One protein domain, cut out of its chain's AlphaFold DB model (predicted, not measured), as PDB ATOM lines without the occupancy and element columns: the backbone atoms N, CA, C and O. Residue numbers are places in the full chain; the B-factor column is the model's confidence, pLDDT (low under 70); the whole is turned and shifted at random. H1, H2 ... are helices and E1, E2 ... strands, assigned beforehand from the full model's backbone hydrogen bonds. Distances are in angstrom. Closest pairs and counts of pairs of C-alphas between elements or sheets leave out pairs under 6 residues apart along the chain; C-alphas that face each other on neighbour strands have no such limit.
ATOM      1  N   ALA A   2     178.003 247.541 132.744       54.62
ATOM      2  CA  ALA A   2     178.886 247.458 131.567       54.62
ATOM      3  C   ALA A   2     179.457 246.047 131.250       54.62
ATOM      4  O   ALA A   2     179.813 245.767 130.107       54.62
ATOM      5  N   VAL A   3     179.539 245.156 132.244       55.44
ATOM      6  CA  VAL A   3     180.093 243.794 132.093       55.44
ATOM      7  C   VAL A   3     179.073 242.820 131.489       55.44
ATOM      8  O   VAL A   3     179.456 241.929 130.743       55.44
ATOM      9  N   LEU A   4     177.770 243.016 131.731       55.75
ATOM     10  CA  LEU A   4     176.722 242.114 131.238       55.75
ATOM     11  C   LEU A   4     176.572 242.190 129.707       55.75
ATOM     12  O   LEU A   4     176.494 241.163 129.046       55.75
ATOM     13  N   LEU A   5     176.639 243.399 129.136       54.66
ATOM     14  CA  LEU A   5     176.638 243.594 127.680       54.66
ATOM     15  C   LEU A   5     177.893 242.989 127.023       54.66
ATOM     16  O   LEU A   5     177.821 242.424 125.940       54.66
ATOM     17  N   ARG A   6     179.047 243.069 127.701       56.41
ATOM     18  CA  ARG A   6     180.313 242.477 127.237       56.41
ATOM     19  C   ARG A   6     180.303 240.950 127.313       56.41
ATOM     20  O   ARG A   6     180.804 240.323 126.386       56.41
ATOM     21  N   LYS A   7     179.663 240.376 128.342       56.06
ATOM     22  CA  LYS A   7     179.361 238.938 128.456       56.06
ATOM     23  C   LYS A   7     178.549 238.426 127.273       56.06
ATOM     24  O   LYS A   7     178.932 237.436 126.666       56.06
ATOM     25  N   LEU A   8     177.498 239.150 126.893       54.06
ATOM     26  CA  LEU A   8     176.666 238.802 125.736       54.06
ATOM     27  C   LEU A   8     177.411 238.904 124.391       54.06
ATOM     28  O   LEU A   8     177.012 238.260 123.430       54.06
ATOM     29  N   LEU A   9     178.496 239.681 124.328       52.44
ATOM     30  CA  LEU A   9     179.328 239.870 123.132       52.44
ATOM     31  C   LEU A   9     180.639 239.056 123.155       52.44
ATOM     32  O   LEU A   9     181.479 239.251 122.279       52.44
ATOM     33  N   GLY A  10     180.866 238.199 124.161       57.06
ATOM     34  CA  GLY A  10     182.102 237.407 124.297       57.06
ATOM     35  C   GLY A  10     183.377 238.220 124.588       57.06
ATOM     36  O   GLY A  10     184.490 237.719 124.450       57.06
ATOM     37  N   ILE A  11     183.252 239.491 124.984       55.75
ATOM     38  CA  ILE A  11     184.388 240.386 125.259       55.75
ATOM     39  C   ILE A  11     184.952 240.092 126.650       55.75
ATOM     40  O   ILE A  11     184.396 240.561 127.642       55.75
ATOM     41  N   GLY A  12     186.068 239.367 126.713       55.25
ATOM     42  CA  GLY A  12     186.665 238.882 127.964       55.25
ATOM     43  C   GLY A  12     186.650 237.360 128.114       55.25
ATOM     44  O   GLY A  12     187.093 236.879 129.154       55.25
ATOM     45  N   ASN A  13     186.176 236.630 127.095       63.78
ATOM     46  CA  ASN A  13     186.385 235.188 126.992       63.78
ATOM     47  C   ASN A  13     187.858 234.873 126.718       63.78
ATOM     48  O   ASN A  13     188.540 235.572 125.959       63.78
ATOM     49  N   LEU A  14     188.323 233.790 127.320       63.47
ATOM     50  CA  LEU A  14     189.555 233.120 126.967       63.47
ATOM     51  C   LEU A  14     189.335 232.364 125.640       63.47
ATOM     52  O   LEU A  14     188.379 231.593 125.558       63.47
ATOM     53  N   PRO A  15     190.184 232.571 124.619       68.12
ATOM     54  CA  PRO A  15     190.165 231.776 123.390       68.12
ATOM     55  C   PRO A  15     190.227 230.262 123.663       68.12
ATOM     56  O   PRO A  15     190.887 229.841 124.619       68.12
ATOM     57  N   ASP A  16     189.546 229.453 122.844       70.19
ATOM     58  CA  ASP A  16     189.392 228.005 123.069       70.19
ATOM     59  C   ASP A  16     190.729 227.247 123.043       70.19
ATOM     60  O   ASP A  16     190.965 226.380 123.879       70.19
ATOM     61  N   ASP A  17     191.653 227.644 122.169       67.38
ATOM     62  CA  ASP A  17     193.015 227.105 122.091       67.38
ATOM     63  C   ASP A  17     193.803 227.339 123.390       67.38
ATOM     64  O   ASP A  17     194.477 226.444 123.907       67.38
ATOM     65  N   ILE A  18     193.672 228.536 123.970       70.56
ATOM     66  CA  ILE A  18     194.274 228.847 125.269       70.56
ATOM     67  C   ILE A  18     193.571 228.042 126.365       70.56
ATOM     68  O   ILE A  18     194.232 227.514 127.254       70.56
ATOM     69  N   ARG A  19     192.244 227.903 126.314       71.94
ATOM     70  CA  ARG A  19     191.474 227.137 127.303       71.94
ATOM     71  C   ARG A  19     191.903 225.669 127.353       71.94
ATOM     72  O   ARG A  19     192.128 225.160 128.449       71.94
ATOM     73  N   GLU A  20     192.049 225.015 126.205       74.62
ATOM     74  CA  GLU A  20     192.496 223.619 126.109       74.62
ATOM     75  C   GLU A  20     193.915 223.435 126.653       74.62
ATOM     76  O   GLU A  20     194.167 222.526 127.447       74.62
ATOM     77  N   GLN A  21     194.833 224.346 126.311       73.88
ATOM     78  CA  GLN A  21     196.192 224.317 126.847       73.88
ATOM     79  C   GLN A  21     196.201 224.418 128.380       73.88
ATOM     80  O   GLN A  21     196.922 223.672 129.040       73.88
ATOM     81  N   LEU A  22     195.403 225.319 128.959       79.12
ATOM     82  CA  LEU A  22     195.388 225.533 130.410       79.12
ATOM     83  C   LEU A  22     194.705 224.402 131.176       79.12
ATOM     84  O   LEU A  22     195.102 224.119 132.304       79.12
ATOM     85  N   GLN A  23     193.736 223.708 130.574       75.75
ATOM     86  CA  GLN A  23     193.156 222.503 131.177       75.75
ATOM     87  C   GLN A  23     194.210 221.413 131.405       75.75
ATOM     88  O   GLN A  23     194.214 220.785 132.462       75.75
ATOM     89  N   ALA A  24     195.146 221.238 130.469       81.12
ATOM     90  CA  ALA A  24     196.243 220.277 130.604       81.12
ATOM     91  C   ALA A  24     197.283 220.661 131.679       81.12
ATOM     92  O   ALA A  24     198.145 219.852 132.027       81.12
ATOM     93  N   GLU A  25     197.233 221.885 132.210       82.69
ATOM     94  CA  GLU A  25     198.178 222.402 133.209       82.69
ATOM     95  C   GLU A  25     197.671 222.312 134.649       82.69
ATOM     96  O   GLU A  25     198.412 222.686 135.554       82.69
ATOM     97  N   GLY A  26     196.443 221.825 134.860       86.00
ATOM     98  CA  GLY A  26     195.788 221.828 136.168       86.00
ATOM     99  C   GLY A  26     195.235 223.215 136.493       86.00
ATOM    100  O   GLY A  26     195.950 224.095 136.970       86.00
ATOM    101  N   LEU A  27     193.950 223.437 136.202       87.31
ATOM    102  CA  LEU A  27     193.269 224.703 136.479       87.31
ATOM    103  C   LEU A  27     192.915 224.818 137.963       87.31
ATOM    104  O   LEU A  27     192.136 224.020 138.478       87.31
ATOM    105  N   LEU A  28     193.420 225.866 138.615       90.00
ATOM    106  CA  LEU A  28     193.053 226.229 139.986       90.00
ATOM    107  C   LEU A  28     191.925 227.265 140.004       90.00
ATOM    108  O   LEU A  28     191.025 227.207 140.836       90.00
ATOM    109  N   HIS A  29     191.951 228.226 139.076       90.19
ATOM    110  CA  HIS A  29     190.931 229.268 138.983       90.19
ATOM    111  C   HIS A  29     190.808 229.808 137.559       90.19
ATOM    112  O   HIS A  29     191.810 230.092 136.905       90.19
ATOM    113  N   VAL A  30     189.571 230.017 137.103       90.81
ATOM    114  CA  VAL A  30     189.259 230.702 135.843       90.81
ATOM    115  C   VAL A  30     188.204 231.757 136.124       90.81
ATOM    116  O   VAL A  30     187.088 231.433 136.531       90.81
ATOM    117  N   ALA A  31     188.536 233.013 135.853       90.12
ATOM    118  CA  ALA A  31     187.591 234.113 135.871       90.12
ATOM    119  C   ALA A  31     187.642 234.862 134.541       90.12
ATOM    120  O   ALA A  31     188.652 235.460 134.171       90.12
ATOM    121  N   GLU A  32     186.521 234.853 133.830       89.00
ATOM    122  CA  GLU A  32     186.317 235.610 132.597       89.00
ATOM    123  C   GLU A  32     185.491 236.865 132.888       89.00
ATOM    124  O   GLU A  32     184.725 236.922 133.858       89.00
ATOM    125  N   PHE A  33     185.608 237.875 132.024       85.75
ATOM    126  CA  PHE A  33     184.897 239.154 132.173       85.75
ATOM    127  C   PHE A  33     185.232 239.909 133.466       85.75
ATOM    128  O   PHE A  33     184.391 240.617 134.030       85.75
ATOM    129  N   VAL A  34     186.470 239.771 133.925       91.56
ATOM    130  CA  VAL A  34     186.993 240.397 135.137       91.56
ATOM    131  C   VAL A  34     187.138 241.902 134.902       91.56
ATOM    132  O   VAL A  34     187.839 242.304 133.970       91.56
ATOM    133  N   PRO A  35     186.507 242.768 135.715       93.25
ATOM    134  CA  PRO A  35     186.774 244.199 135.678       93.25
ATOM    135  C   PRO A  35     188.228 244.475 136.060       93.25
ATOM    136  O   PRO A  35     188.685 244.045 137.120       93.25
ATOM    137  N   VAL A  36     188.938 245.241 135.234       94.25
ATOM    138  CA  VAL A  36     190.330 245.618 135.489       94.25
ATOM    139  C   VAL A  36     190.429 247.124 135.661       94.25
ATOM    140  O   VAL A  36     190.076 247.895 134.770       94.25
ATOM    141  N   THR A  37     190.897 247.568 136.823       95.81
ATOM    142  CA  THR A  37     191.193 248.988 137.047       95.81
ATOM    143  C   THR A  37     192.599 249.279 136.561       95.81
ATOM    144  O   THR A  37     193.557 248.760 137.123       95.81
ATOM    145  N   PHE A  38     192.704 250.104 135.526       94.88
ATOM    146  CA  PHE A  38     193.958 250.573 134.954       94.88
ATOM    147  C   PHE A  38     194.287 251.956 135.502       94.88
ATOM    148  O   PHE A  38     193.490 252.886 135.328       94.88
ATOM    149  N   ARG A  39     195.462 252.098 136.114       96.75
ATOM    150  CA  ARG A  39     196.047 253.382 136.501       96.75
ATOM    151  C   ARG A  39     197.349 253.581 135.744       96.75
ATOM    152  O   ARG A  39     198.138 252.653 135.632       96.75
ATOM    153  N   PHE A  40     197.562 254.786 135.238       96.25
ATOM    154  CA  PHE A  40     198.792 255.153 134.545       96.25
ATOM    155  C   PHE A  40     199.127 256.617 134.784       96.25
ATOM    156  O   PHE A  40     198.231 257.466 134.791       96.25
ATOM    157  N   SER A  41     200.409 256.908 134.938       96.81
ATOM    158  CA  SER A  41     200.961 258.256 134.974       96.81
ATOM    159  C   SER A  41     202.339 258.218 134.337       96.81
ATOM    160  O   SER A  41     203.163 257.427 134.772       96.81
ATOM    161  N   GLY A  42     202.598 259.087 133.364       96.31
ATOM    162  CA  GLY A  42     203.902 259.218 132.726       96.31
ATOM    163  C   GLY A  42     203.831 259.259 131.205       96.31
ATOM    164  O   GLY A  42     202.864 259.774 130.623       96.31
ATOM    165  N   HIS A  43     204.876 258.731 130.576       96.31
ATOM    166  CA  HIS A  43     205.104 258.765 129.138       96.31
ATOM    167  C   HIS A  43     205.346 257.351 128.607       96.31
ATOM    168  O   HIS A  43     206.219 256.631 129.072       96.31
ATOM    169  N   VAL A  44     204.579 256.963 127.596       93.56
ATOM    170  CA  VAL A  44     204.826 255.797 126.740       93.56
ATOM    171  C   VAL A  44     204.681 256.310 125.309       93.56
ATOM    172  O   VAL A  44     203.756 257.084 125.072       93.56
ATOM    173  N   PRO A  45     205.520 255.935 124.330       93.25
ATOM    174  CA  PRO A  45     205.403 256.447 122.966       93.25
ATOM    175  C   PRO A  45     203.961 256.411 122.425       93.25
ATOM    176  O   PRO A  45     203.308 255.368 122.378       93.25
ATOM    177  N   GLY A  46     203.449 257.594 122.070       90.62
ATOM    178  CA  GLY A  46     202.067 257.819 121.625       90.62
ATOM    179  C   GLY A  46     201.022 258.036 122.737       90.62
ATOM    180  O   GLY A  46     199.855 258.280 122.432       90.62
ATOM    181  N   LYS A  47     201.413 258.016 124.017       90.81
ATOM    182  CA  LYS A  47     200.562 258.328 125.172       90.81
ATOM    183  C   LYS A  47     201.326 259.076 126.266       90.81
ATOM    184  O   LYS A  47     202.218 258.536 126.909       90.81
ATOM    185  N   VAL A  48     200.856 260.276 126.586       94.50
ATOM    186  CA  VAL A  48     201.331 261.041 127.745       94.50
ATOM    187  C   VAL A  48     200.149 261.356 128.640       94.50
ATOM    188  O   VAL A  48     199.106 261.801 128.156       94.50
ATOM    189  N   ALA A  49     200.279 261.113 129.940       93.62
ATOM    190  CA  ALA A  49     199.238 261.468 130.892       93.62
ATOM    191  C   ALA A  49     199.813 261.778 132.272       93.62
ATOM    192  O   ALA A  49     200.555 260.982 132.831       93.62
ATOM    193  N   LYS A  50     199.368 262.885 132.873       91.69
ATOM    194  CA  LYS A  50     199.669 263.203 134.279       91.69
ATOM    195  C   LYS A  50     199.022 262.211 135.251       91.69
ATOM    196  O   LYS A  50     199.541 261.954 136.325       91.69
ATOM    197  N   SER A  51     197.838 261.717 134.903       92.12
ATOM    198  CA  SER A  51     197.151 260.630 135.593       92.12
ATOM    199  C   SER A  51     196.012 260.149 134.707       92.12
ATOM    200  O   SER A  51     195.294 260.949 134.107       92.12
ATOM    201  N   THR A  52     195.855 258.842 134.579       92.56
ATOM    202  CA  THR A  52     194.762 258.195 133.860       92.56
ATOM    203  C   THR A  52     194.212 257.081 134.726       92.56
ATOM    204  O   THR A  52     194.963 256.237 135.207       92.56
ATOM    205  N   LEU A  53     192.889 257.051 134.865       93.88
ATOM    206  CA  LEU A  53     192.157 255.947 135.469       93.88
ATOM    207  C   LEU A  53     191.135 255.437 134.453       93.88
ATOM    208  O   LEU A  53     190.312 256.210 133.963       93.88
ATOM    209  N   ARG A  54     191.186 254.148 134.110       90.56
ATOM    210  CA  ARG A  54     190.232 253.515 133.188       90.56
ATOM    211  C   ARG A  54     189.725 252.198 133.751       90.56
ATOM    212  O   ARG A  54     190.437 251.497 134.465       90.56
ATOM    213  N   SER A  55     188.493 251.861 133.388       88.38
ATOM    214  CA  SER A  55     187.924 250.539 133.626       88.38
ATOM    215  C   SER A  55     188.018 249.730 132.337       88.38
ATOM    216  O   SER A  55     187.447 250.116 131.315       88.38
ATOM    217  N   LEU A  56     188.782 248.647 132.385       89.12
ATOM    218  CA  LEU A  56     188.963 247.674 131.315       89.12
ATOM    219  C   LEU A  56     188.296 246.354 131.716       89.12
ATOM    220  O   LEU A  56     187.774 246.211 132.824       89.12
ATOM    221  N   VAL A  57     188.294 245.388 130.804       89.62
ATOM    222  CA  VAL A  57     187.803 244.036 131.068       89.62
ATOM    223  C   VAL A  57     188.844 243.039 130.587       89.62
ATOM    224  O   VAL A  57     189.518 243.275 129.585       89.62
ATOM    225  N   GLY A  58     188.986 241.950 131.326       90.00
ATOM    226  CA  GLY A  58     189.987 240.930 131.086       90.00
ATOM    227  C   GLY A  58     189.540 239.549 131.536       90.00
ATOM    228  O   GLY A  58     188.386 239.350 131.919       90.00
ATOM    229  N   ALA A  59     190.481 238.617 131.522       91.00
ATOM    230  CA  ALA A  59     190.355 237.329 132.187       91.00
ATOM    231  C   ALA A  59     191.562 237.107 133.100       91.00
ATOM    232  O   ALA A  59     192.656 237.603 132.821       91.00
ATOM    233  N   LEU A  60     191.346 236.362 134.179       93.12
ATOM    234  CA  LEU A  60     192.376 235.894 135.093       93.12
ATOM    235  C   LEU A  60     192.307 234.371 135.148       93.12
ATOM    236  O   LEU A  60     191.247 233.807 135.421       93.12
ATOM    237  N   VAL A  61     193.434 233.716 134.900       92.62
ATOM    238  CA  VAL A  61     193.554 232.264 134.981       92.62
ATOM    239  C   VAL A  61     194.748 231.906 135.846       92.62
ATOM    240  O   VAL A  61     195.851 232.418 135.649       92.62
ATOM    241  N   ILE A  62     194.510 231.014 136.797       93.62
ATOM    242  CA  ILE A  62     195.506 230.465 137.704       93.62
ATOM    243  C   ILE A  62     195.557 228.965 137.443       93.62
ATOM    244  O   ILE A  62     194.537 228.277 137.513       93.62
ATOM    245  N   THR A  63     196.749 228.472 137.147       93.31
ATOM    246  CA  THR A  63     197.044 227.044 137.010       93.31
ATOM    247  C   THR A  63     198.094 226.637 138.035       93.31
ATOM    248  O   THR A  63     198.739 227.494 138.645       93.31
ATOM    249  N   GLU A  64     198.331 225.337 138.169       91.31
ATOM    250  CA  GLU A  64     199.439 224.806 138.968       91.31
ATOM    251  C   GLU A  64     200.819 225.225 138.437       91.31
ATOM    252  O   GLU A  64     201.795 225.191 139.181       91.31
ATOM    253  N   LYS A  65     200.920 225.644 137.167       91.50
ATOM    254  CA  LYS A  65     202.193 226.033 136.532       91.50
ATOM    255  C   LYS A  65     202.397 227.537 136.420       91.50
ATOM    256  O   LYS A  65     203.536 227.998 136.471       91.50
ATOM    257  N   ARG A  66     201.324 228.303 136.221       93.12
ATOM    258  CA  ARG A  66     201.409 229.727 135.881       93.12
ATOM    259  C   ARG A  66     200.159 230.545 136.171       93.12
ATOM    260  O   ARG A  66     199.039 230.030 136.225       93.12
ATOM    261  N   LEU A  67     200.380 231.850 136.241       93.69
ATOM    262  CA  LEU A  67     199.381 232.906 136.265       93.69
ATOM    263  C   LEU A  67     199.282 233.586 134.897       93.69
ATOM    264  O   LEU A  67     200.280 234.063 134.349       93.69
ATOM    265  N   ILE A  68     198.062 233.707 134.379       92.31
ATOM    266  CA  ILE A  68     197.772 234.416 133.133       92.31
ATOM    267  C   ILE A  68     196.695 235.464 133.376       92.31
ATOM    268  O   ILE A  68     195.640 235.185 133.935       92.31
ATOM    269  N   GLY A  69     196.948 236.671 132.884       91.19
ATOM    270  CA  GLY A  69     196.000 237.773 132.897       91.19
ATOM    271  C   GLY A  69     195.921 238.390 131.514       91.19
ATOM    272  O   GLY A  69     196.944 238.664 130.878       91.19
ATOM    273  N   THR A  70     194.707 238.602 131.028       89.69
ATOM    274  CA  THR A  70     194.459 239.194 129.713       89.69
ATOM    275  C   THR A  70     193.695 240.499 129.847       89.69
ATOM    276  O   THR A  70     192.914 240.686 130.773       89.69
ATOM    277  N   LEU A  71     193.889 241.397 128.888       87.56
ATOM    278  CA  LEU A  71     193.010 242.533 128.650       87.56
ATOM    279  C   LEU A  71     192.306 242.340 127.314       87.56
ATOM    280  O   LEU A  71     192.901 241.873 126.343       87.56
ATOM    281  N   SER A  72     191.042 242.735 127.254       77.38
ATOM    282  CA  SER A  72     190.257 242.712 126.033       77.38
ATOM    283  C   SER A  72     189.599 244.068 125.804       77.38
ATOM    284  O   SER A  72     188.872 244.592 126.650       77.38
ATOM    285  N   SER A  73     189.874 244.650 124.639       66.38
ATOM    286  CA  SER A  73     189.236 245.877 124.153       66.38
ATOM    287  C   SER A  73     188.165 245.604 123.089       66.38
ATOM    288  O   SER A  73     187.364 246.490 122.802       66.38
ATOM    289  N   ALA A  74     188.119 244.386 122.534       60.22
ATOM    290  CA  ALA A  74     187.184 243.957 121.495       60.22
ATOM    291  C   ALA A  74     186.909 242.434 121.575       60.22
ATOM    292  O   ALA A  74     187.761 241.703 122.090       60.22
ATOM    293  N   PRO A  75     185.765 241.939 121.054       55.78
ATOM    294  CA  PRO A  75     185.431 240.510 121.056       55.78
ATOM    295  C   PRO A  75     186.549 239.659 120.445       55.78
ATOM    296  O   PRO A  75     187.143 240.063 119.444       55.78
ATOM    297  N   ASN A  76     186.841 238.501 121.042       57.22
ATOM    298  CA  ASN A  76     187.871 237.546 120.594       57.22
ATOM    299  C   ASN A  76     189.293 238.127 120.449       57.22
ATOM    300  O   ASN A  76     190.169 237.501 119.859       57.22
ATOM    301  N   LYS A  77     189.551 239.320 121.000       65.81
ATOM    302  CA  LYS A  77     190.876 239.946 121.058       65.81
ATOM    303  C   LYS A  77     191.281 240.097 122.515       65.81
ATOM    304  O   LYS A  77     191.190 241.182 123.093       65.81
ATOM    305  N   ALA A  78     191.662 238.978 123.121       69.62
ATOM    306  CA  ALA A  78     192.298 238.955 124.428       69.62
ATOM    307  C   ALA A  78     193.813 239.024 124.229       69.62
ATOM    308  O   ALA A  78     194.403 238.171 123.569       69.62
ATOM    309  N   VAL A  79     194.448 240.047 124.788       77.31
ATOM    310  CA  VAL A  79     195.901 240.194 124.750       77.31
ATOM    311  C   VAL A  79     196.444 239.955 126.148       77.31
ATOM    312  O   VAL A  79     195.934 240.508 127.123       77.31
ATOM    313  N   LYS A  80     197.467 239.106 126.255       81.94
ATOM    314  CA  LYS A  80     198.132 238.825 127.529       81.94
ATOM    315  C   LYS A  80     198.772 240.104 128.073       81.94
ATOM    316  O   LYS A  80     199.353 240.874 127.315       81.94
ATOM    317  N   THR A  81     198.659 240.307 129.377       82.12
ATOM    318  CA  THR A  81     199.349 241.375 130.124       82.12
ATOM    319  C   THR A  81     200.172 240.839 131.285       82.12
ATOM    320  O   THR A  81     201.082 241.514 131.749       82.12
ATOM    321  N   VAL A  82     199.898 239.606 131.707       87.69
ATOM    322  CA  VAL A  82     200.787 238.797 132.535       87.69
ATOM    323  C   VAL A  82     200.736 237.355 132.042       87.69
ATOM    324  O   VAL A  82     199.679 236.858 131.640       87.69
ATOM    325  N   ASN A  83     201.901 236.717 132.025       91.12
ATOM    326  CA  ASN A  83     202.098 235.297 131.763       91.12
ATOM    327  C   ASN A  83     203.325 234.863 132.573       91.12
ATOM    328  O   ASN A  83     204.439 234.894 132.059       91.12
ATOM    329  N   HIS A  84     203.116 234.570 133.853       92.94
ATOM    330  CA  HIS A  84     204.180 234.278 134.809       92.94
ATOM    331  C   HIS A  84     204.113 232.811 135.225       92.94
ATOM    332  O   HIS A  84     203.102 232.387 135.779       92.94
ATOM    333  N   GLU A  85     205.170 232.043 134.965       93.81
ATOM    334  CA  GLU A  85     205.286 230.676 135.477       93.81
ATOM    335  C   GLU A  85     205.840 230.696 136.898       93.81
ATOM    336  O   GLU A  85     206.835 231.368 137.161       93.81
ATOM    337  N   TRP A  86     205.246 229.912 137.796       93.00
ATOM    338  CA  TRP A  86     205.619 229.898 139.214       93.00
ATOM    339  C   TRP A  86     207.064 229.457 139.458       93.00
ATOM    340  O   TRP A  86     207.666 229.841 140.455       93.00
ATOM    341  N   ALA A  87     207.622 228.652 138.550       90.88
ATOM    342  CA  ALA A  87     209.010 228.200 138.607       90.88
ATOM    343  C   ALA A  87     210.013 229.221 138.033       90.88
ATOM    344  O   ALA A  87     211.220 228.988 138.092       90.88
ATOM    345  N   THR A  88     209.543 230.330 137.450       90.75
ATOM    346  CA  THR A  88     210.427 231.375 136.914       90.75
ATOM    347  C   THR A  88     211.078 232.144 138.058       90.75
ATOM    348  O   THR A  88     210.443 232.428 139.072       90.75
ATOM    349  N   ALA A  89     212.352 232.503 137.889       90.06
ATOM    350  CA  ALA A  89     213.052 233.356 138.842       90.06
ATOM    351  C   ALA A  89     212.355 234.720 138.987       90.06
ATOM    352  O   ALA A  89     211.732 235.222 138.050       90.06
ATOM    353  N   ALA A  90     212.489 235.326 140.166       91.25
ATOM    354  CA  ALA A  90     211.935 236.644 140.435       91.25
ATOM    355  C   ALA A  90     212.514 237.688 139.464       91.25
ATOM    356  O   ALA A  90     213.731 237.798 139.316       91.25
ATOM    357  N   GLY A  91     211.631 238.444 138.814       91.94
ATOM    358  CA  GLY A  91     212.001 239.599 137.996       91.94
ATOM    359  C   GLY A  91     212.098 240.878 138.824       91.94
ATOM    360  O   GLY A  91     212.061 240.854 140.057       91.94
ATOM    361  N   THR A  92     212.180 242.013 138.142       92.69
ATOM    362  CA  THR A  92     212.355 243.337 138.763       92.69
ATOM    363  C   THR A  92     211.333 244.376 138.310       92.69
ATOM    364  O   THR A  92     211.165 245.382 138.991       92.69
ATOM    365  N   MET A  93     210.634 244.145 137.193       94.88
ATOM    366  CA  MET A  93     209.805 245.179 136.562       94.88
ATOM    367  C   MET A  93     208.421 245.346 137.199       94.88
ATOM    368  O   MET A  93     207.936 246.466 137.350       94.88
ATOM    369  N   VAL A  94     207.749 244.236 137.516       96.38
ATOM    370  CA  VAL A  94     206.355 244.235 137.981       96.38
ATOM    371  C   VAL A  94     206.245 243.462 139.281       96.38
ATOM    372  O   VAL A  94     206.679 242.313 139.360       96.38
ATOM    373  N   GLN A  95     205.603 244.062 140.278       97.19
ATOM    374  CA  GLN A  95     205.172 243.393 141.497       97.19
ATOM    375  C   GLN A  95     203.729 242.908 141.341       97.19
ATOM    376  O   GLN A  95     202.835 243.676 140.983       97.19
ATOM    377  N   ALA A  96     203.492 241.629 141.623       97.00
ATOM    378  CA  ALA A  96     202.164 241.040 141.704       97.00
ATOM    379  C   ALA A  96     201.773 240.736 143.149       97.00
ATOM    380  O   ALA A  96     202.596 240.282 143.943       97.00
ATOM    381  N   GLU A  97     200.490 240.911 143.449       97.50
ATOM    382  CA  GLU A  97     199.877 240.521 144.716       97.50
ATOM    383  C   GLU A  97     198.506 239.871 144.485       97.50
ATOM    384  O   GLU A  97     197.652 240.433 143.791       97.50
ATOM    385  N   LEU A  98     198.305 238.691 145.077       96.81
ATOM    386  CA  LEU A  98     197.065 237.916 145.055       96.81
ATOM    387  C   LEU A  98     196.398 237.910 146.438       96.81
ATOM    388  O   LEU A  98     196.893 237.324 147.413       96.81
ATOM    389  N   ASP A  99     195.222 238.524 146.495       96.56
ATOM    390  CA  ASP A  99     194.375 238.612 147.681       96.56
ATOM    391  C   ASP A  99     192.956 238.095 147.406       96.56
ATOM    392  O   ASP A  99     192.633 237.648 146.308       96.56
ATOM    393  N   ASP A 100     192.103 238.114 148.428       96.12
ATOM    394  CA  ASP A 100     190.718 237.632 148.339       96.12
ATOM    395  C   ASP A 100     189.858 238.381 147.305       96.12
ATOM    396  O   ASP A 100     188.815 237.880 146.884       96.12
ATOM    397  N   SER A 101     190.297 239.550 146.847       95.25
ATOM    398  CA  SER A 101     189.586 240.395 145.892       95.25
ATOM    399  C   SER A 101     190.205 240.407 144.489       95.25
ATOM    400  O   SER A 101     189.653 241.046 143.579       95.25
ATOM    401  N   GLY A 102     191.323 239.700 144.297       96.06
ATOM    402  CA  GLY A 102     191.882 239.377 142.990       96.06
ATOM    403  C   GLY A 102     193.387 239.588 142.890       96.06
ATOM    404  O   GLY A 102     194.144 239.271 143.800       96.06
ATOM    405  N   LEU A 103     193.818 240.105 141.737       97.31
ATOM    406  CA  LEU A 103     195.228 240.314 141.401       97.31
ATOM    407  C   LEU A 103     195.516 241.806 141.240       97.31
ATOM    408  O   LEU A 103     194.885 242.480 140.420       97.31
ATOM    409  N   LEU A 104     196.508 242.312 141.966       97.75
ATOM    410  CA  LEU A 104     197.157 243.588 141.686       97.75
ATOM    411  C   LEU A 104     198.472 243.340 140.953       97.75
ATOM    412  O   LEU A 104     199.277 242.532 141.391       97.75
ATOM    413  N   LEU A 105     198.674 244.064 139.860       97.00
ATOM    414  CA  LEU A 105     199.963 244.244 139.211       97.00
ATOM    415  C   LEU A 105     200.363 245.702 139.380       97.00
ATOM    416  O   LEU A 105     199.571 246.588 139.039       97.00
ATOM    417  N   ASP A 106     201.569 245.941 139.867       97.38
ATOM    418  CA  ASP A 106     202.127 247.272 140.052       97.38
ATOM    419  C   ASP A 106     203.515 247.357 139.416       97.38
ATOM    420  O   ASP A 106     204.408 246.567 139.716       97.38
ATOM    421  N   ALA A 107     203.669 248.298 138.493       97.00
ATOM    422  CA  ALA A 107     204.914 248.634 137.822       97.00
ATOM    423  C   ALA A 107     205.246 250.089 138.192       97.00
ATOM    424  O   ALA A 107     204.759 251.016 137.530       97.00
ATOM    425  N   PRO A 108     205.995 250.314 139.286       95.38
ATOM    426  CA  PRO A 108     206.251 251.656 139.803       95.38
ATOM    427  C   PRO A 108     207.220 252.456 138.926       95.38
ATOM    428  O   PRO A 108     207.149 253.683 138.932       95.38
ATOM    429  N   ASP A 109     208.084 251.770 138.174       96.50
ATOM    430  CA  ASP A 109     209.024 252.369 137.230       96.50
ATOM    431  C   ASP A 109     208.950 251.664 135.870       96.50
ATOM    432  O   ASP A 109     209.432 250.546 135.686       96.50
ATOM    433  N   LEU A 110     208.322 252.325 134.898       96.25
ATOM    434  CA  LEU A 110     208.201 251.808 133.538       96.25
ATOM    435  C   LEU A 110     209.520 251.851 132.759       96.25
ATOM    436  O   LEU A 110     209.640 251.102 131.788       96.25
ATOM    437  N   ALA A 111     210.511 252.642 133.187       96.12
ATOM    438  CA  ALA A 111     211.819 252.679 132.534       96.12
ATOM    439  C   ALA A 111     212.562 251.337 132.661       96.12
ATOM    440  O   ALA A 111     213.362 250.985 131.795       96.12
ATOM    441  N   ALA A 112     212.247 250.552 133.700       95.00
ATOM    442  CA  ALA A 112     212.744 249.188 133.866       95.00
ATOM    443  C   ALA A 112     212.216 248.223 132.789       95.00
ATOM    444  O   ALA A 112     212.865 247.221 132.504       95.00
ATOM    445  N   VAL A 113     211.055 248.512 132.185       94.69
ATOM    446  CA  VAL A 113     210.481 247.711 131.089       94.69
ATOM    447  C   VAL A 113     211.067 248.127 129.742       94.69
ATOM    448  O   VAL A 113     211.402 247.277 128.919       94.69
ATOM    449  N   ASP A 114     211.156 249.432 129.499       94.25
ATOM    450  CA  ASP A 114     211.732 250.012 128.289       94.25
ATOM    451  C   ASP A 114     212.268 251.415 128.622       94.25
ATOM    452  O   ASP A 114     211.506 252.230 129.147       94.25
ATOM    453  N   PRO A 115     213.532 251.751 128.299       94.56
ATOM    454  CA  PRO A 115     214.106 253.060 128.623       94.56
ATOM    455  C   PRO A 115     213.383 254.260 127.993       94.56
ATOM    456  O   PRO A 115     213.619 255.394 128.400       94.56
ATOM    457  N   SER A 116     212.536 254.044 126.979       94.44
ATOM    458  CA  SER A 116     211.697 255.092 126.380       94.44
ATOM    459  C   SER A 116     210.410 255.379 127.164       94.44
ATOM    460  O   SER A 116     209.650 256.293 126.809       94.44
ATOM    461  N   PHE A 117     210.124 254.581 128.196       95.69
ATOM    462  CA  PHE A 117     208.957 254.737 129.053       95.69
ATOM    463  C   PHE A 117     209.332 255.473 130.335       95.69
ATOM    464  O   PHE A 117     210.428 255.334 130.865       95.69
ATOM    465  N   GLU A 118     208.375 256.220 130.870       96.44
ATOM    466  CA  GLU A 118     208.522 256.933 132.130       96.44
ATOM    467  C   GLU A 118     207.255 256.799 132.967       96.44
ATOM    468  O   GLU A 118     206.136 256.762 132.440       96.44
ATOM    469  N   GLY A 119     207.436 256.826 134.285       96.56
ATOM    470  CA  GLY A 119     206.356 256.848 135.260       96.56
ATOM    471  C   GLY A 119     205.910 255.455 135.684       96.56
ATOM    472  O   GLY A 119     206.721 254.538 135.749       96.56
ATOM    473  N   SER A 120     204.629 255.308 136.013       97.19
ATOM    474  CA  SER A 120     204.099 254.115 136.669       97.19
ATOM    475  C   SER A 120     202.780 253.636 136.075       97.19
ATOM    476  O   SER A 120     201.992 254.398 135.495       97.19
ATOM    477  N   MET A 121     202.519 252.341 136.243       96.81
ATOM    478  CA  MET A 121     201.297 251.688 135.798       96.81
ATOM    479  C   MET A 121     200.851 250.624 136.795       96.81
ATOM    480  O   MET A 121     201.649 249.802 137.225       96.81
ATOM    481  N   SER A 122     199.550 250.571 137.073       97.19
ATOM    482  CA  SER A 122     198.965 249.493 137.867       97.19
ATOM    483  C   SER A 122     197.716 248.910 137.201       97.19
ATOM    484  O   SER A 122     196.903 249.627 136.602       97.19
ATOM    485  N   LEU A 123     197.533 247.598 137.334       96.69
ATOM    486  CA  LEU A 123     196.354 246.853 136.890       96.69
ATOM    487  C   LEU A 123     195.773 246.078 138.076       96.69
ATOM    488  O   LEU A 123     196.423 245.187 138.607       96.69
ATOM    489  N   ARG A 124     194.531 246.371 138.469       97.12
ATOM    490  CA  ARG A 124     193.804 245.584 139.484       97.12
ATOM    491  C   ARG A 124     192.693 244.779 138.833       97.12
ATOM    492  O   ARG A 124     191.668 245.358 138.465       97.12
ATOM    493  N   TYR A 125     192.887 243.472 138.731       96.19
ATOM    494  CA  TYR A 125     191.882 242.488 138.339       96.19
ATOM    495  C   TYR A 125     190.968 242.215 139.525       96.19
ATOM    496  O   TYR A 125     191.423 241.736 140.560       96.19
ATOM    497  N   LYS A 126     189.685 242.546 139.387       95.94
ATOM    498  CA  LYS A 126     188.704 242.456 140.470       95.94
ATOM    499  C   LYS A 126     187.887 241.183 140.336       95.94
ATOM    500  O   LYS A 126     186.859 241.179 139.657       95.94
ATOM    501  N   THR A 127     188.352 240.117 140.967       94.81
ATOM    502  CA  THR A 127     187.656 238.832 141.004       94.81
ATOM    503  C   THR A 127     187.838 238.199 142.377       94.81
ATOM    504  O   THR A 127     188.974 238.126 142.837       94.81
ATOM    505  N   PRO A 128     186.762 237.758 143.048       94.19
ATOM    506  CA  PRO A 128     186.894 237.038 144.304       94.19
ATOM    507  C   PRO A 128     187.748 235.782 144.117       94.19
ATOM    508  O   PRO A 128     187.447 234.961 143.246       94.19
ATOM    509  N   LEU A 129     188.793 235.636 144.930       94.00
ATOM    510  CA  LEU A 129     189.623 234.435 144.968       94.00
ATOM    511  C   LEU A 129     189.259 233.608 146.208       94.00
ATOM    512  O   LEU A 129     189.430 234.087 147.331       94.00
ATOM    513  N   PRO A 130     188.740 232.381 146.025       93.75
ATOM    514  CA  PRO A 130     188.445 231.477 147.129       93.75
ATOM    515  C   PRO A 130     189.676 231.170 147.998       93.75
ATOM    516  O   PRO A 130     190.811 231.152 147.518       93.75
ATOM    517  N   ALA A 131     189.457 230.919 149.291       93.62
ATOM    518  CA  ALA A 131     190.541 230.691 150.248       93.62
ATOM    519  C   ALA A 131     191.358 229.421 149.943       93.62
ATOM    520  O   ALA A 131     192.563 229.403 150.172       93.62
ATOM    521  N   ASP A 132     190.719 228.387 149.401       92.62
ATOM    522  CA  ASP A 132     191.351 227.159 148.912       92.62
ATOM    523  C   ASP A 132     192.265 227.426 147.712       92.62
ATOM    524  O   ASP A 132     193.396 226.943 147.695       92.62
ATOM    525  N   VAL A 133     191.839 228.274 146.768       93.50
ATOM    526  CA  VAL A 133     192.698 228.721 145.660       93.50
ATOM    527  C   VAL A 133     193.915 229.460 146.204       93.50
ATOM    528  O   VAL A 133     195.035 229.125 145.836       93.50
ATOM    529  N   LEU A 134     193.718 230.429 147.107       94.62
ATOM    530  CA  LEU A 134     194.816 231.199 147.706       94.62
ATOM    531  C   LEU A 134     195.787 230.323 148.511       94.62
ATOM    532  O   LEU A 134     196.984 230.605 148.518       94.62
ATOM    533  N   ALA A 135     195.288 229.280 149.177       93.69
ATOM    534  CA  ALA A 135     196.101 228.325 149.925       93.69
ATOM    535  C   ALA A 135     196.902 227.377 149.015       93.69
ATOM    536  O   ALA A 135     197.960 226.904 149.421       93.69
ATOM    537  N   ALA A 136     196.417 227.115 147.798       93.06
ATOM    538  CA  ALA A 136     197.099 226.287 146.807       93.06
ATOM    539  C   ALA A 136     198.182 227.043 146.011       93.06
ATOM    540  O   ALA A 136     198.954 226.418 145.284       93.06
ATOM    541  N   LEU A 137     198.252 228.376 146.122       93.38
ATOM    542  CA  LEU A 137     199.230 229.176 145.386       93.38
ATOM    543  C   LEU A 137     200.661 228.952 145.903       93.38
ATOM    544  O   LEU A 137     200.892 229.073 147.108       93.38
ATOM    545  N   PRO A 138     201.653 228.773 145.009       92.25
ATOM    546  CA  PRO A 138     203.062 228.721 145.406       92.25
ATOM    547  C   PRO A 138     203.553 230.025 146.048       92.25
ATOM    548  O   PRO A 138     204.401 230.006 146.937       92.25
ATOM    549  N   ALA A 139     203.020 231.165 145.598       93.12
ATOM    550  CA  ALA A 139     203.326 232.485 146.131       93.12
ATOM    551  C   ALA A 139     202.125 233.427 145.982       93.12
ATOM    552  O   ALA A 139     201.406 233.396 144.985       93.12
ATOM    553  N   ARG A 140     201.938 234.306 146.973       94.81
ATOM    554  CA  ARG A 140     200.907 235.361 146.946       94.81
ATOM    555  C   ARG A 140     201.454 236.718 146.528       94.81
ATOM    556  O   ARG A 140     200.704 237.538 146.013       94.81
ATOM    557  N   THR A 141     202.750 236.929 146.716       95.88
ATOM    558  CA  THR A 141     203.467 238.130 146.297       95.88
ATOM    559  C   THR A 141     204.735 237.696 145.588       95.88
ATOM    560  O   THR A 141     205.482 236.873 146.115       95.88
ATOM    561  N   PHE A 142     204.961 238.211 144.387       95.50
ATOM    562  CA  PHE A 142     206.113 237.854 143.562       95.50
ATOM    563  C   PHE A 142     206.400 238.967 142.558       95.50
ATOM    564  O   PHE A 142     205.541 239.807 142.282       95.50
ATOM    565  N   THR A 143     207.609 238.974 142.009       96.00
ATOM    566  CA  THR A 143     208.024 239.928 140.982       96.00
ATOM    567  C   THR A 143     208.381 239.207 139.694       96.00
ATOM    568  O   THR A 143     208.861 238.072 139.710       96.00
ATOM    569  N   PHE A 144     208.135 239.847 138.558       94.88
ATOM    570  CA  PHE A 144     208.411 239.272 137.247       94.88
ATOM    571  C   PHE A 144     208.643 240.365 136.205       94.88
ATOM    572  O   PHE A 144     208.246 241.518 136.383       94.88
ATOM    573  N   ASP A 145     209.283 239.970 135.111       94.44
ATOM    574  CA  ASP A 145     209.554 240.845 133.980       94.44
ATOM    575  C   ASP A 145     208.499 240.660 132.889       94.44
ATOM    576  O   ASP A 145     207.908 239.587 132.726       94.44
ATOM    577  N   VAL A 146     208.240 241.727 132.136       92.38
ATOM    578  CA  VAL A 146     207.232 241.743 131.073       92.38
ATOM    579  C   VAL A 146     207.801 242.332 129.791       92.38
ATOM    580  O   VAL A 146     208.593 243.267 129.837       92.38
ATOM    581  N   PRO A 147     207.368 241.851 128.617       92.12
ATOM    582  CA  PRO A 147     207.702 242.511 127.367       92.12
ATOM    583  C   PRO A 147     206.978 243.862 127.261       92.12
ATOM    584  O   PRO A 147     205.805 243.984 127.632       92.12
ATOM    585  N   ASN A 148     207.635 244.850 126.650       91.88
ATOM    586  CA  ASN A 148     207.101 246.205 126.456       91.88
ATOM    587  C   ASN A 148     205.710 246.237 125.777       91.88
ATOM    588  O   ASN A 148     204.860 247.061 126.120       91.88
ATOM    589  N   LYS A 149     205.411 245.271 124.896       90.00
ATOM    590  CA  LYS A 149     204.102 245.113 124.240       90.00
ATOM    591  C   LYS A 149     202.935 245.033 125.228       90.00
ATOM    592  O   LYS A 149     201.837 245.467 124.891       90.00
ATOM    593  N   TYR A 150     203.142 244.515 126.441       90.50
ATOM    594  CA  TYR A 150     202.089 244.451 127.462       90.50
ATOM    595  C   TYR A 150     201.726 245.846 127.986       90.50
ATOM    596  O   TYR A 150     200.542 246.141 128.165       90.50
ATOM    597  N   VAL A 151     202.718 246.727 128.145       91.31
ATOM    598  CA  VAL A 151     202.513 248.127 128.543       91.31
ATOM    599  C   VAL A 151     201.772 248.891 127.447       91.31
ATOM    600  O   VAL A 151     200.776 249.560 127.737       91.31
ATOM    601  N   TYR A 152     202.172 248.734 126.178       90.56
ATOM    602  CA  TYR A 152     201.475 249.352 125.042       90.56
ATOM    603  C   TYR A 152     200.001 248.945 124.977       90.56
ATOM    604  O   TYR A 152     199.117 249.802 124.900       90.56
ATOM    605  N   VAL A 153     199.724 247.646 125.096       87.50
ATOM    606  CA  VAL A 153     198.362 247.093 125.086       87.50
ATOM    607  C   VAL A 153     197.521 247.672 126.222       87.50
ATOM    608  O   VAL A 153     196.411 248.147 125.976       87.50
ATOM    609  N   ALA A 154     198.043 247.697 127.452       88.62
ATOM    610  CA  ALA A 154     197.345 248.286 128.595       88.62
ATOM    611  C   ALA A 154     197.096 249.796 128.399       88.62
ATOM    612  O   ALA A 154     196.037 250.330 128.750       88.62
ATOM    613  N   CYS A 155     198.038 250.488 127.759       89.19
ATOM    614  CA  CYS A 155     197.930 251.895 127.394       89.19
ATOM    615  C   CYS A 155     196.928 252.163 126.255       89.19
ATOM    616  O   CYS A 155     196.371 253.270 126.199       89.19
ATOM    617  N   GLY A 156     196.579 251.146 125.464       86.62
ATOM    618  CA  GLY A 156     195.723 251.250 124.278       86.62
ATOM    619  C   GLY A 156     196.477 251.755 123.047       86.62
ATOM    620  O   GLY A 156     195.871 252.374 122.179       86.62
TER     621      GLY A 156
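AT A GLANCE: This is residues 2 to 156 of the 161 residues of an uncharacterized protein of Mycolicibacterium mucogenicum (UniProt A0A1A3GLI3). Look for one eight-stranded antiparallel sheet, curled like part of a barrel and folded back on itself, with the helix H4 tucked inside the curl. E2 is the hinge between two leaves, E4 and E3 on one side and E1, E7, E6, E5 and E8 on the other; H1 and H3 are on the opposite face from H4, and H2 only grazes the sheet. The printed part has 155 residues, with four named helices and eight named strands in the order H1 H2 E1 E2 E3 E4 E5 E6 E7 H3 E8 H4, a mixed class, and the sheet runs E4 E3 E2 E1 E7 E6 E5 E8. It is compact, with a radius of gyration of the C-alphas of 15.0 A, and spans 39 by 38 by 27 A.

HOW THE PARTS SIT: Start at H1, residues 2 to 8, and H2, residues 16 to 23, which are apart. Next, E1, residues 27 to 44, and E2, residues 47 to 63, form a hairpin; find N 36 and O 56 at 2.8 A. E1 bends by 95 degrees at residue 41 and E2 by 113 degrees at residue 50. H1 is on the sheet at a height of 8.5 A, only just over none of its strands, with 2 of its 7 C-alphas falling on E2. E3, residues 66 to 74, and E4, residues 77 to 85, complete a meander, each strand the antiparallel neighbour of the one before: N 61 and O 68 are 2.8 A apart, N 69 and O 82 3.0 A. E5, residues 94 to 99, E6, residues 102 to 107, and E7, residues 118 to 126, form another meander, with N 97 and O 104 at 2.9 A and N 105 and O 123 at 2.8 A. E7 is antiparallel to E1, with N 39 and O 122 at 2.9 A. H3, residues 131 to 136, is on the sheet at a height of 7.9 A, over none of its strands. E8, residues 141 to 144, is an edge strand beside E5, with N 96 and O 142 at 2.8 A. The sheet curls round H4, residues 148 to 155; its closest C-alphas to E4 are those of Tyr 150 and Thr 81, 4.9 A apart. Every O i to N i+4 pair is within hydrogen-bond range in H2, H3 and H4, and 2 of 3 in H1.

IN THESE COORDINATES: Find C-alpha 2 at (178.886, 247.458, 131.567), where H1 begins. E1 starts at C-alpha 27 (193.269, 224.703, 136.479) and is 34.6 A long; E2 is 33.6 A, E7 25.9 A, E3 24.7 A and E4 22.4 A. H4 ends at C-alpha 155 (197.930, 251.895, 127.394).

THE WHOLE: The C-alphas of Ala 24 and Lys 50 are the two farthest apart, at 43.2 A. The printed part has no cut and no long link. The model's pLDDT is under 70 at residues 2 to 15, 17 and 73 to 78.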